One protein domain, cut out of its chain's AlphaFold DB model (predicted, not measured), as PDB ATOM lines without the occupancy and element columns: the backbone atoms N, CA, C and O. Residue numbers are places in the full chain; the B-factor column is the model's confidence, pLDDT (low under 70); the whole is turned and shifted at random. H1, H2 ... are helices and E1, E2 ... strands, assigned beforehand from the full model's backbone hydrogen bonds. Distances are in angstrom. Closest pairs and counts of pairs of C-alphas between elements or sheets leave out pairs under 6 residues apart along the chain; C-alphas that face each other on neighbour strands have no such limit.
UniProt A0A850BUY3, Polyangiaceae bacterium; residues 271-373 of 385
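This is residues 271 to 373 of the 385 residues of a protein of Polyangiaceae bacterium (UniProt A0A850BUY3). A strongly twisted sheet of four strands has helix H3 over one face, along its strands, while H1 and H2 belong to a loose loop out to one side, where residues 312 to 318 stick out. The printed part has 103 residues, mixed in class, with elements in the order E1 E2 E3 H1 H2 E4 H3; the mixed sheet runs E1, E2, E3, E4. It is only just compact, close to loose, with a radius of gyration of the C-alphas of 15.3 A, and flat, spanning 45 by 43 by 20 A.

E1, residues 273 to 283, E2, residues 286 to 297, and E3, residues 300 to 307, form a meander of two hairpins, each strand the antiparallel neighbour of the one before. N 277 and O 292, 2.9 A, and N 293 and O 304, 2.8 A, are within hydrogen-bond range. E4, residues 352 to 354, is parallel to E3, with N 305 and O 353 within range at 2.8 A. E3, H1, residues 315 to 320, H2, residues 330 to 339, and E4 make a strand-helix-strand unit, parallel neighbour strands with helices between. H3, residues 357 to 369, is on the sheet at a height of 9.6 A, over E2 and only just over E1 and E3, with 3 C-alphas on each. H3, with residues 361 to 365 alone, touches H2, about perpendicular at 80 degrees; the closest C-alphas, of Leu 338 and Arg 364, are 6.3 A apart. H2 only grazes the sheet, with residues 338 to 339. H1 is apart from H2 and H3. Every O i to N i+4 pair is within range in H2, 1 of 2 in H1 and 7 of 9 in H3.

E1 begins at C-alpha 273 (122.751, 241.338, 217.462) and spans 30.1 A, E2 34.1 A, E3 23.3 A, H2 14.1 A. H3 spans 19.7 A, ending at C-alpha 369 (122.869, 251.886, 221.376).

The farthest C-alphas, of Ser 299 and Glu 321, are 45.9 A apart. The printed part has no cut; the link from H2 to E4 is long. Residues 309 to 327 have pLDDT under 70.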
ATOM      1  N   PRO A 271     129.959 245.440 216.941       95.12
ATOM      2  CA  PRO A 271     128.686 244.996 216.399       95.12
ATOM      3  C   PRO A 271     128.053 243.862 217.210       95.12
ATOM      4  O   PRO A 271     128.696 242.836 217.448       95.12
ATOM      5  N   ILE A 272     126.791 244.040 217.597       96.31
ATOM      6  CA  ILE A 272     126.025 243.057 218.364       96.31
ATOM      7  C   ILE A 272     124.630 242.879 217.771       96.31
ATOM      8  O   ILE A 272     124.021 243.819 217.252       96.31
ATOM      9  N   GLU A 273     124.127 241.653 217.824       96.75
ATOM     10  CA  GLU A 273     122.751 241.338 217.462       96.75
ATOM     11  C   GLU A 273     121.950 241.090 218.726       96.75
ATOM     12  O   GLU A 273     122.397 240.381 219.627       96.75
ATOM     13  N   TRP A 274     120.751 241.659 218.790       97.25
ATOM     14  CA  TRP A 274     119.833 241.381 219.878       97.25
ATOM     15  C   TRP A 274     118.383 241.482 219.413       97.25
ATOM     16  O   TRP A 274     118.070 242.196 218.455       97.25
ATOM     17  N   ARG A 275     117.496 240.763 220.102       96.75
ATOM     18  CA  ARG A 275     116.044 240.853 219.914       96.75
ATOM     19  C   ARG A 275     115.298 240.465 221.186       96.75
ATOM     20  O   ARG A 275     115.773 239.650 221.977       96.75
ATOM     21  N   GLY A 276     114.122 241.054 221.378       96.50
ATOM     22  CA  GLY A 276     113.188 240.619 222.409       96.50
ATOM     23  C   GLY A 276     112.453 239.357 221.966       96.50
ATOM     24  O   GLY A 276     111.975 239.291 220.834       96.50
ATOM     25  N   ILE A 277     112.324 238.388 222.866       96.62
ATOM     26  CA  ILE A 277     111.549 237.164 222.646       96.62
ATOM     27  C   ILE A 277     110.540 236.965 223.781       96.62
ATOM     28  O   ILE A 277     110.743 237.469 224.887       96.62
ATOM     29  N   VAL A 278     109.450 236.255 223.516       95.81
ATOM     30  CA  VAL A 278     108.516 235.753 224.534       95.81
ATOM     31  C   VAL A 278     108.321 234.272 224.278       95.81
ATOM     32  O   VAL A 278     108.142 233.869 223.135       95.81
ATOM     33  N   PHE A 279     108.338 233.462 225.326       95.31
ATOM     34  CA  PHE A 279     108.088 232.031 225.204       95.31
ATOM     35  C   PHE A 279     107.299 231.526 226.406       95.31
ATOM     36  O   PHE A 279     107.208 232.188 227.443       95.31
ATOM     37  N   GLN A 280     106.689 230.358 226.245       94.62
ATOM     38  CA  GLN A 280     105.904 229.700 227.280       94.62
ATOM     39  C   GLN A 280     106.581 228.393 227.661       94.62
ATOM     40  O   GLN A 280     107.067 227.672 226.792       94.62
ATOM     41  N   GLU A 281     106.593 228.078 228.949       92.81
ATOM     42  CA  GLU A 281     107.146 226.825 229.449       92.81
ATOM     43  C   GLU A 281     106.164 226.177 230.424       92.81
ATOM     44  O   GLU A 281     105.600 226.829 231.309       92.81
ATOM     45  N   GLY A 282     105.930 224.881 230.225       89.56
ATOM     46  CA  GLY A 282     105.083 224.089 231.105       89.56
ATOM     47  C   GLY A 282     105.794 223.795 232.423       89.56
ATOM     48  O   GLY A 282     106.878 223.220 232.440       89.56
ATOM     49  N   LEU A 283     105.149 224.138 233.532       85.38
ATOM     50  CA  LEU A 283     105.550 223.822 234.902       85.38
ATOM     51  C   LEU A 283     104.525 222.850 235.496       85.38
ATOM     52  O   LEU A 283     103.666 223.218 236.300       85.38
ATOM     53  N   GLY A 284     104.571 221.595 235.048       87.81
ATOM     54  CA  GLY A 284     103.603 220.570 235.444       87.81
ATOM     55  C   GLY A 284     102.187 220.902 234.963       87.81
ATOM     56  O   GLY A 284     101.884 220.727 233.789       87.81
ATOM     57  N   GLN A 285     101.324 221.360 235.876       88.19
ATOM     58  CA  GLN A 285      99.932 221.758 235.590       88.19
ATOM     59  C   GLN A 285      99.768 223.270 235.337       88.19
ATOM     60  O   GLN A 285      98.653 223.738 235.122       88.19
ATOM     61  N   ALA A 286     100.855 224.043 235.389       87.00
ATOM     62  CA  ALA A 286     100.860 225.483 235.143       87.00
ATOM     63  C   ALA A 286     101.665 225.832 233.881       87.00
ATOM     64  O   ALA A 286     102.527 225.066 233.453       87.00
ATOM     65  N   ILE A 287     101.408 227.006 233.304       88.75
ATOM     66  CA  ILE A 287     102.214 227.584 232.222       88.75
ATOM     67  C   ILE A 287     102.832 228.874 232.754       88.75
ATOM     68  O   ILE A 287     102.105 229.760 233.202       88.75
ATOM     69  N   ALA A 288     104.158 228.984 232.692       90.25
ATOM     70  CA  ALA A 288     104.845 230.251 232.898       90.25
ATOM     71  C   ALA A 288     105.107 230.924 231.552       90.25
ATOM     72  O   ALA A 288     105.508 230.280 230.580       90.25
ATOM     73  N   VAL A 289     104.885 232.234 231.509       91.94
ATOM     74  CA  VAL A 289     105.231 233.074 230.365       91.94
ATOM     75  C   VAL A 289     106.509 233.820 230.712       91.94
ATOM     76  O   VAL A 289     106.589 234.483 231.746       91.94
ATOM     77  N   TYR A 290     107.509 233.717 229.848       93.94
ATOM     78  CA  TYR A 290     108.795 234.373 230.021       93.94
ATOM     79  C   TYR A 290     108.982 235.451 228.967       93.94
ATOM     80  O   TYR A 290     108.652 235.269 227.796       93.94
ATOM     81  N   GLN A 291     109.582 236.555 229.387       94.50
ATOM     82  CA  GLN A 291     110.171 237.536 228.494       94.50
ATOM     83  C   GLN A 291     111.677 237.291 228.435       94.50
ATOM     84  O   GLN A 291     112.341 237.184 229.465       94.50
ATOM     85  N   GLY A 292     112.225 237.234 227.226       95.81
ATOM     86  CA  GLY A 292     113.646 237.043 226.979       95.81
ATOM     87  C   GLY A 292     114.272 238.186 226.186       95.81
ATOM     88  O   GLY A 292     113.606 238.878 225.415       95.81
ATOM     89  N   THR A 293     115.571 238.380 226.356       97.50
ATOM     90  CA  THR A 293     116.416 239.197 225.482       97.50
ATOM     91  C   THR A 293     117.510 238.291 224.950       97.50
ATOM     92  O   THR A 293     118.423 237.922 225.686       97.50
ATOM     93  N   TRP A 294     117.378 237.902 223.687       98.00
ATOM     94  CA  TRP A 294     118.378 237.115 222.981       98.00
ATOM     95  C   TRP A 294     119.491 238.036 222.497       98.00
ATOM     96  O   TRP A 294     119.200 239.102 221.946       98.00
ATOM     97  N   ILE A 295     120.743 237.640 222.712       97.81
ATOM     98  CA  ILE A 295     121.928 238.439 222.409       97.81
ATOM     99  C   ILE A 295     122.983 237.542 221.765       97.81
ATOM    100  O   ILE A 295     123.299 236.472 222.291       97.81
ATOM    101  N   ARG A 296     123.568 238.005 220.657       97.12
ATOM    102  CA  ARG A 296     124.632 237.300 219.942       97.12
ATOM    103  C   ARG A 296     125.768 238.232 219.542       97.12
ATOM    104  O   ARG A 296     125.550 239.263 218.902       97.12
ATOM    105  N   GLN A 297     126.993 237.817 219.854       96.50
ATOM    106  CA  GLN A 297     128.222 238.462 219.399       96.50
ATOM    107  C   GLN A 297     129.282 237.411 219.060       96.50
ATOM    108  O   GLN A 297     129.752 236.667 219.922       96.50
ATOM    109  N   GLY A 298     129.661 237.336 217.782       93.75
ATOM    110  CA  GLY A 298     130.547 236.278 217.293       93.75
ATOM    111  C   GLY A 298     129.924 234.894 217.506       93.75
ATOM    112  O   GLY A 298     128.824 234.632 217.019       93.75
ATOM    113  N   SER A 299     130.630 234.027 218.235       93.69
ATOM    114  CA  SER A 299     130.171 232.693 218.650       93.69
ATOM    115  C   SER A 299     129.441 232.679 219.998       93.69
ATOM    116  O   SER A 299     128.957 231.629 220.412       93.69
ATOM    117  N   THR A 300     129.378 233.813 220.702       96.00
ATOM    118  CA  THR A 300     128.725 233.894 222.010       96.00
ATOM    119  C   THR A 300     127.245 234.184 221.829       96.00
ATOM    120  O   THR A 300     126.877 235.186 221.214       96.00
ATOM    121  N   GLU A 301     126.411 233.322 222.403       96.62
ATOM    122  CA  GLU A 301     124.956 233.437 222.423       96.62
ATOM    123  C   GLU A 301     124.459 233.317 223.869       96.62
ATOM    124  O   GLU A 301     124.905 232.455 224.636       96.62
ATOM    125  N   ILE A 302     123.589 234.242 224.270       97.06
ATOM    126  CA  ILE A 302     123.033 234.327 225.624       97.06
ATOM    127  C   ILE A 302     121.584 234.782 225.517       97.06
ATOM    128  O   ILE A 302     121.259 235.657 224.712       97.06
ATOM    129  N   VAL A 303     120.719 234.239 226.372       97.38
ATOM    130  CA  VAL A 303     119.360 234.741 226.545       97.38
ATOM    131  C   VAL A 303     119.152 235.162 227.987       97.38
ATOM    132  O   VAL A 303     119.080 234.329 228.886       97.38
ATOM    133  N   LEU A 304     119.012 236.466 228.211       97.19
ATOM    134  CA  LEU A 304     118.539 236.959 229.501       97.19
ATOM    135  C   LEU A 304     117.041 236.689 229.587       97.19
ATOM    136  O   LEU A 304     116.331 237.006 228.637       97.19
ATOM    137  N   VAL A 305     116.547 236.126 230.684       95.75
ATOM    138  CA  VAL A 305     115.137 235.743 230.842       95.75
ATOM    139  C   VAL A 305     114.558 236.277 232.144       95.75
ATOM    140  O   VAL A 305     115.225 236.296 233.172       95.75
ATOM    141  N   SER A 306     113.301 236.697 232.100       93.06
ATOM    142  CA  SER A 306     112.532 237.108 233.270       93.06
ATOM    143  C   SER A 306     111.107 236.587 233.160       93.06
ATOM    144  O   SER A 306     110.595 236.388 232.054       93.06
ATOM    145  N   LEU A 307     110.466 236.356 234.300       90.94
ATOM    146  CA  LEU A 307     109.054 235.993 234.334       90.94
ATOM    147  C   LEU A 307     108.223 237.197 233.892       90.94
ATOM    148  O   LEU A 307     108.369 238.300 234.420       90.94
ATOM    149  N   LEU A 308     107.345 236.983 232.917       85.75
ATOM    150  CA  LEU A 308     106.341 237.972 232.571       85.75
ATOM    151  C   LEU A 308     105.185 237.809 233.570       85.75
ATOM    152  O   LEU A 308     104.634 236.707 233.661       85.75
ATOM    153  N   PRO A 309     104.808 238.851 234.333       69.69
ATOM    154  CA  PRO A 309     103.651 238.753 235.207       69.69
ATOM    155  C   PRO A 309     102.418 238.404 234.373       69.69
ATOM    156  O   PRO A 309     102.252 238.881 233.245       69.69
ATOM    157  N   SER A 310     101.569 237.533 234.919       56.00
ATOM    158  CA  SER A 310     100.315 237.140 234.288       56.00
ATOM    159  C   SER A 310      99.549 238.397 233.883       56.00
ATOM    160  O   SER A 310      99.247 239.224 234.736       56.00
ATOM    161  N   LEU A 311      99.212 238.524 232.594       49.97
ATOM    162  CA  LEU A 311      98.496 239.655 231.964       49.97
ATOM    163  C   LEU A 311      97.074 239.903 232.520       49.97
ATOM    164  O   LEU A 311      96.256 240.587 231.905       49.97
ATOM    165  N   MET A 312      96.745 239.313 233.663       40.03
ATOM    166  CA  MET A 312      95.502 239.517 234.373       40.03
ATOM    167  C   MET A 312      95.584 240.876 235.079       40.03
ATOM    168  O   MET A 312      95.990 240.961 236.232       40.03
ATOM    169  N   SER A 313      95.124 241.906 234.364       40.56
ATOM    170  CA  SER A 313      94.721 243.234 234.851       40.56
ATOM    171  C   SER A 313      95.752 244.377 234.752       40.56
ATOM    172  O   SER A 313      96.942 244.196 234.948       40.56
ATOM    173  N   ALA A 314      95.233 245.573 234.447       43.28
ATOM    174  CA  ALA A 314      95.798 246.922 234.620       43.28
ATOM    175  C   ALA A 314      96.737 247.551 233.557       43.28
ATOM    176  O   ALA A 314      96.479 248.693 233.162       43.28
ATOM    177  N   GLY A 315      97.754 246.880 233.007       43.34
ATOM    178  CA  GLY A 315      98.750 247.571 232.151       43.34
ATOM    179  C   GLY A 315      98.220 248.170 230.828       43.34
ATOM    180  O   GLY A 315      98.587 249.280 230.439       43.34
ATOM    181  N   ALA A 316      97.319 247.463 230.139       44.84
ATOM    182  CA  ALA A 316      96.717 247.938 228.886       44.84
ATOM    183  C   ALA A 316      95.547 248.917 229.109       44.84
ATOM    184  O   ALA A 316      95.241 249.719 228.227       44.84
ATOM    185  N   GLN A 317      94.911 248.887 230.284       44.19
ATOM    186  CA  GLN A 317      93.764 249.742 230.607       44.19
ATOM    187  C   GLN A 317      94.187 251.185 230.908       44.19
ATOM    188  O   GLN A 317      93.544 252.106 230.414       44.19
ATOM    189  N   GLY A 318      95.318 251.406 231.590       46.81
ATOM    190  CA  GLY A 318      95.793 252.766 231.896       46.81
ATOM    191  C   GLY A 318      96.235 253.587 230.673       46.81
ATOM    192  O   GLY A 318      96.100 254.812 230.664       46.81
ATOM    193  N   ILE A 319      96.731 252.928 229.618       51.19
ATOM    194  CA  ILE A 319      97.089 253.582 228.344       51.19
ATOM    195  C   ILE A 319      95.842 253.756 227.457       51.19
ATOM    196  O   ILE A 319      95.723 254.761 226.755       51.19
ATOM    197  N   ALA A 320      94.887 252.818 227.512       46.16
ATOM    198  CA  ALA A 320      93.653 252.870 226.729       46.16
ATOM    199  C   ALA A 320      92.615 253.878 227.265       46.16
ATOM    200  O   ALA A 320      91.924 254.498 226.459       46.16
ATOM    201  N   GLU A 321      92.527 254.110 228.581       46.94
ATOM    202  CA  GLU A 321      91.538 255.035 229.168       46.94
ATOM    203  C   GLU A 321      91.782 256.519 228.835       46.94
ATOM    204  O   GLU A 321      90.839 257.303 228.857       46.94
ATOM    205  N   ASN A 322      93.005 256.910 228.447       47.91
ATOM    206  CA  ASN A 322      93.318 258.287 228.018       47.91
ATOM    207  C   ASN A 322      93.554 258.445 226.499       47.91
ATOM    208  O   ASN A 322      93.942 259.517 226.038       47.91
ATOM    209  N   GLY A 323      93.278 257.402 225.709       45.91
ATOM    210  CA  GLY A 323      92.779 257.516 224.331       45.91
ATOM    211  C   GLY A 323      93.630 258.189 223.244       45.91
ATOM    212  O   GLY A 323      93.118 258.361 222.139       45.91
ATOM    213  N   SER A 324      94.895 258.559 223.462       52.03
ATOM    214  CA  SER A 324      95.725 259.086 222.367       52.03
ATOM    215  C   SER A 324      97.215 258.799 222.525       52.03
ATOM    216  O   SER A 324      97.896 259.377 223.371       52.03
ATOM    217  N   LEU A 325      97.751 257.984 221.606       61.22
ATOM    218  CA  LEU A 325      99.195 257.813 221.389       61.22
ATOM    219  C   LEU A 325      99.905 259.151 221.108       61.22
ATOM    220  O   LEU A 325     101.107 259.258 221.333       61.22
ATOM    221  N   ALA A 326      99.179 260.173 220.634       58.72
ATOM    222  CA  ALA A 326      99.740 261.494 220.348       58.72
ATOM    223  C   ALA A 326     100.108 262.289 221.615       58.72
ATOM    224  O   ALA A 326     100.824 263.281 221.510       58.72
ATOM    225  N   GLY A 327      99.628 261.867 222.792       65.00
ATOM    226  CA  GLY A 327      99.973 262.456 224.089       65.00
ATOM    227  C   GLY A 327     101.029 261.678 224.880       65.00
ATOM    228  O   GLY A 327     101.319 262.062 226.009       65.00
ATOM    229  N   LEU A 328     101.571 260.581 224.334       75.88
ATOM    230  CA  LEU A 328     102.596 259.793 225.018       75.88
ATOM    231  C   LEU A 328     103.963 260.467 224.935       75.88
ATOM    232  O   LEU A 328     104.368 260.967 223.883       75.88
ATOM    233  N   ASP A 329     104.688 260.420 226.048       82.31
ATOM    234  CA  ASP A 329     106.049 260.930 226.117       82.31
ATOM    235  C   ASP A 329     107.014 260.085 225.260       82.31
ATOM    236  O   ASP A 329     106.808 258.891 225.010       82.31
ATOM    237  N   ARG A 330     108.104 260.704 224.803       86.62
ATOM    238  CA  ARG A 330     109.150 260.060 223.999       86.62
ATOM    239  C   ARG A 330     109.841 258.935 224.763       86.62
ATOM    240  O   ARG A 330     110.201 257.936 224.141       86.62
ATOM    241  N   SER A 331     110.021 259.092 226.075       87.44
ATOM    242  CA  SER A 331     110.557 258.068 226.982       87.44
ATOM    243  C   SER A 331     109.679 256.810 226.965       87.44
ATOM    244  O   SER A 331     110.167 255.714 226.696       87.44
ATOM    245  N   VAL A 332     108.362 256.981 227.096       88.81
ATOM    246  CA  VAL A 332     107.382 255.887 227.048       88.81
ATOM    247  C   VAL A 332     107.391 255.196 225.685       88.81
ATOM    248  O   VAL A 332     107.431 253.969 225.611       88.81
ATOM    249  N   LEU A 333     107.407 255.952 224.583       90.06
ATOM    250  CA  LEU A 333     107.474 255.374 223.233       90.06
ATOM    251  C   LEU A 333     108.782 254.608 222.984       90.06
ATOM    252  O   LEU A 333     108.765 253.541 222.362       90.06
ATOM    253  N   ARG A 334     109.916 255.132 223.474       92.12
ATOM    254  CA  ARG A 334     111.216 254.445 223.452       92.12
ATOM    255  C   ARG A 334     111.107 253.102 224.167       92.12
ATOM    256  O   ARG A 334     111.512 252.091 223.593       92.12
ATOM    257  N   ASP A 335     110.546 253.092 225.369       91.69
ATOM    258  CA  ASP A 335     110.467 251.898 226.209       91.69
ATOM    259  C   ASP A 335     109.495 250.867 225.632       91.69
ATOM    260  O   ASP A 335     109.839 249.690 225.539       91.69
ATOM    261  N   LEU A 336     108.336 251.296 225.118       89.88
ATOM    262  CA  LEU A 336     107.398 250.417 224.412       89.88
ATOM    263  C   LEU A 336     108.058 249.733 223.214       89.88
ATOM    264  O   LEU A 336     107.893 248.528 223.034       89.88
ATOM    265  N   ARG A 337     108.844 250.472 222.421       92.19
ATOM    266  CA  ARG A 337     109.604 249.905 221.298       92.19
ATOM    267  C   ARG A 337     110.625 248.871 221.776       92.19
ATOM    268  O   ARG A 337     110.744 247.823 221.155       92.19
ATOM    269  N   LEU A 338     111.353 249.155 222.856       92.31
ATOM    270  CA  LEU A 338     112.341 248.226 223.414       92.31
ATOM    271  C   LEU A 338     111.690 246.997 224.055       92.31
ATOM    272  O   LEU A 338     112.302 245.933 224.076       92.31
ATOM    273  N   MET A 339     110.459 247.108 224.554       90.19
ATOM    274  CA  MET A 339     109.724 245.988 225.144       90.19
ATOM    275  C   MET A 339     109.140 245.025 224.114       90.19
ATOM    276  O   MET A 339     108.869 243.879 224.476       90.19
ATOM    277  N   GLN A 340     109.006 245.438 222.849       89.94
ATOM    278  CA  GLN A 340     108.526 244.565 221.779       89.94
ATOM    279  C   GLN A 340     109.337 243.272 221.725       89.94
ATOM    280  O   GLN A 340     110.570 243.270 221.770       89.94
ATOM    281  N   ALA A 341     108.617 242.162 221.652       90.12
ATOM    282  CA  ALA A 341     109.201 240.843 221.681       90.12
ATOM    283  C   ALA A 341     108.373 239.890 220.817       90.12
ATOM    284  O   ALA A 341     107.153 240.027 220.720       90.12
ATOM    285  N   VAL A 342     109.058 238.961 220.156       92.56
ATOM    286  CA  VAL A 342     108.449 238.016 219.213       92.56
ATOM    287  C   VAL A 342     108.217 236.675 219.916       92.56
ATOM    288  O   VAL A 342     109.092 236.241 220.666       92.56
ATOM    289  N   PRO A 343     107.061 236.016 219.715       94.56
ATOM    290  CA  PRO A 343     106.851 234.659 220.205       94.56
ATOM    291  C   PRO A 343     107.856 233.685 219.584       94.56
ATOM    292  O   PRO A 343     107.964 233.614 218.359       94.56
ATOM    293  N   GLU A 344     108.571 232.934 220.416       94.75
ATOM    294  CA  GLU A 344     109.572 231.949 219.991       94.75
ATOM    295  C   GLU A 344     109.501 230.676 220.841       94.75
ATOM    296  O   GLU A 344     108.850 230.639 221.890       94.75
ATOM    297  N   GLU A 345     110.168 229.620 220.377       94.69
ATOM    298  CA  GLU A 345     110.372 228.420 221.184       94.69
ATOM    299  C   GLU A 345     111.299 228.722 222.374       94.69
ATOM    300  O   GLU A 345     112.173 229.593 222.277       94.69
ATOM    301  N   PRO A 346     111.133 228.021 223.512       95.38
ATOM    302  CA  PRO A 346     112.004 228.209 224.659       95.38
ATOM    303  C   PRO A 346     113.473 227.953 224.283       95.38
ATOM    304  O   PRO A 346     113.795 226.865 223.801       95.38
ATOM    305  N   PRO A 347     114.390 228.904 224.536       95.19
ATOM    306  CA  PRO A 347     115.809 228.717 224.234       95.19
ATOM    307  C   PRO A 347     116.409 227.584 225.085       95.19
ATOM    308  O   PRO A 347     115.862 227.274 226.145       95.19
ATOM    309  N   PRO A 348     117.542 226.977 224.712       95.44
ATOM    310  CA  PRO A 348     118.206 225.969 225.542       95.44
ATOM    311  C   PRO A 348     118.579 226.499 226.938       95.44
ATOM    312  O   PRO A 348     118.975 227.655 227.090       95.44
ATOM    313  N   VAL A 349     118.452 225.667 227.977       92.88
ATOM    314  CA  VAL A 349     118.594 226.081 229.392       92.88
ATOM    315  C   VAL A 349     119.993 226.627 229.698       92.88
ATOM    316  O   VAL A 349     120.136 227.580 230.457       92.88
ATOM    317  N   GLU A 350     121.026 226.078 229.071       92.81
ATOM    318  CA  GLU A 350     122.429 226.487 229.184       92.81
ATOM    319  C   GLU A 350     122.729 227.883 228.609       92.81
ATOM    320  O   GLU A 350     123.772 228.484 228.909       92.81
ATOM    321  N   GLN A 351     121.821 228.412 227.786       94.75
ATOM    322  CA  GLN A 351     121.891 229.772 227.259       94.75
ATOM    323  C   GLN A 351     121.131 230.776 228.133       94.75
ATOM    324  O   GLN A 351     121.372 231.979 228.014       94.75
ATOM    325  N   ARG A 352     120.220 230.303 228.994       95.06
ATOM    326  CA  ARG A 352     119.335 231.150 229.798       95.06
ATOM    327  C   ARG A 352     120.056 231.693 231.023       95.06
ATOM    328  O   ARG A 352     120.656 230.942 231.788       95.06
ATOM    329  N   VAL A 353     119.899 232.988 231.260       95.94
ATOM    330  CA  VAL A 353     120.340 233.648 232.490       95.94
ATOM    331  C   VAL A 353     119.185 234.455 233.052       95.94
ATOM    332  O   VAL A 353     118.646 235.330 232.378       95.94
ATOM    333  N   ALA A 354     118.774 234.131 234.274       94.25
ATOM    334  CA  ALA A 354     117.678 234.824 234.933       94.25
ATOM    335  C   ALA A 354     118.088 236.257 235.304       94.25
ATOM    336  O   ALA A 354     119.180 236.476 235.826       94.25
ATOM    337  N   ILE A 355     117.198 237.213 235.058       93.19
ATOM    338  CA  ILE A 355     117.338 238.610 235.470       93.19
ATOM    339  C   ILE A 355     115.981 239.139 235.944       93.19
ATOM    340  O   ILE A 355     114.925 238.732 235.446       93.19
ATOM    341  N   ASP A 356     115.998 240.061 236.902       90.19
ATOM    342  CA  ASP A 356     114.792 240.787 237.292       90.19
ATOM    343  C   ASP A 356     114.256 241.610 236.105       90.19
ATOM    344  O   ASP A 356     115.012 242.187 235.311       90.19
ATOM    345  N   ARG A 357     112.930 241.655 235.971       88.94
ATOM    346  CA  ARG A 357     112.236 242.348 234.887       88.94
ATOM    347  C   ARG A 357     112.546 243.839 234.888       88.94
ATOM    348  O   ARG A 357     112.677 244.416 233.806       88.94
ATOM    349  N   LEU A 358     112.756 244.427 236.069       90.19
ATOM    350  CA  LEU A 358     113.109 245.840 236.241       90.19
ATOM    351  C   LEU A 358     114.366 246.235 235.446       90.19
ATOM    352  O   LEU A 358     114.499 247.380 235.015       90.19
ATOM    353  N   PHE A 359     115.269 245.281 235.193       93.25
ATOM    354  CA  PHE A 359     116.542 245.522 234.510       93.25
ATOM    355  C   PHE A 359     116.549 245.109 233.033       93.25
ATOM    356  O   PHE A 359     117.516 245.391 232.322       93.25
ATOM    357  N   MET A 360     115.466 244.511 232.522       93.31
ATOM    358  CA  MET A 360     115.359 244.149 231.104       93.31
ATOM    359  C   MET A 360     115.424 245.374 230.188       93.31
ATOM    360  O   MET A 360     116.145 245.367 229.191       93.31
ATOM    361  N   LEU A 361     114.672 246.426 230.520       93.94
ATOM    362  CA  LEU A 361     114.636 247.668 229.745       93.94
ATOM    363  C   LEU A 361     116.001 248.375 229.697       93.94
ATOM    364  O   LEU A 361     116.469 248.637 228.585       93.94
ATOM    365  N   PRO A 362     116.675 248.619 230.838       95.38
ATOM    366  CA  PRO A 362     118.036 249.151 230.859       95.38
ATOM    367  C   PRO A 362     119.023 248.373 229.980       95.38
ATOM    368  O   PRO A 362     119.752 248.972 229.186       95.38
ATOM    369  N   VAL A 363     119.010 247.036 230.048       96.25
ATOM    370  CA  VAL A 363     119.895 246.205 229.217       96.25
ATOM    371  C   VAL A 363     119.560 246.350 227.732       96.25
ATOM    372  O   VAL A 363     120.455 246.596 226.922       96.25
ATOM    373  N   ARG A 364     118.280 246.264 227.353       96.69
ATOM    374  CA  ARG A 364     117.854 246.448 225.954       96.69
ATOM    375  C   ARG A 364     118.191 247.837 225.425       96.69
ATOM    376  O   ARG A 364     118.562 247.970 224.263       96.69
ATOM    377  N   TYR A 365     118.107 248.864 226.266       96.12
ATOM    378  CA  TYR A 365     118.506 250.218 225.900       96.12
ATOM    379  C   TYR A 365     120.004 250.313 225.594       96.12
ATOM    380  O   TYR A 365     120.382 250.897 224.576       96.12
ATOM    381  N   ALA A 366     120.860 249.697 226.414       96.12
ATOM    382  CA  ALA A 366     122.295 249.647 226.143       96.12
ATOM    383  C   ALA A 366     122.616 248.872 224.852       96.12
ATOM    384  O   ALA A 366     123.423 249.331 224.044       96.12
ATOM    385  N   LEU A 367     121.928 247.752 224.614       96.50
ATOM    386  CA  LEU A 367     122.067 246.956 223.392       96.50
ATOM    387  C   LEU A 367     121.587 247.704 222.137       96.50
ATOM    388  O   LEU A 367     122.210 247.596 221.085       96.50
ATOM    389  N   ASP A 368     120.510 248.493 222.212       95.81
ATOM    390  CA  ASP A 368     120.030 249.291 221.069       95.81
ATOM    391  C   ASP A 368     121.018 250.392 220.658       95.81
ATOM    392  O   ASP A 368     121.059 250.786 219.491       95.81
ATOM    393  N   ARG A 369     121.823 250.879 221.609       93.69
ATOM    394  CA  ARG A 369     122.869 251.886 221.376       93.69
ATOM    395  C   ARG A 369     124.178 251.295 220.856       93.69
ATOM    396  O   ARG A 369     125.027 252.059 220.393       93.69
ATOM    397  N   ALA A 370     124.356 249.980 220.942       93.50
ATOM    398  CA  ALA A 370     125.531 249.312 220.410       93.50
ATOM    399  C   ALA A 370     125.523 249.335 218.866       93.50
ATOM    400  O   ALA A 370     124.456 249.403 218.240       93.50
ATOM    401  N   PRO A 371     126.697 249.294 218.211       91.88
ATOM    402  CA  PRO A 371     126.759 249.224 216.758       91.88
ATOM    403  C   PRO A 371     125.991 248.011 216.231       91.88
ATOM    404  O   PRO A 371     126.086 246.907 216.763       91.88
ATOM    405  N   ARG A 372     125.240 248.195 215.144       87.19
ATOM    406  CA  ARG A 372     124.567 247.080 214.467       87.19
ATOM    407  C   ARG A 372     125.499 246.477 213.418       87.19
ATOM    408  O   ARG A 372     126.195 247.236 212.733       87.19
ATOM    409  N   PRO A 373     125.509 245.147 213.228       83.44
ATOM    410  CA  PRO A 373     126.271 244.540 212.147       83.44
ATOM    411  C   PRO A 373     125.802 245.105 210.806       83.44
ATOM    412  O   PRO A 373     124.622 245.070 210.451       83.44
TER     413      PRO A 373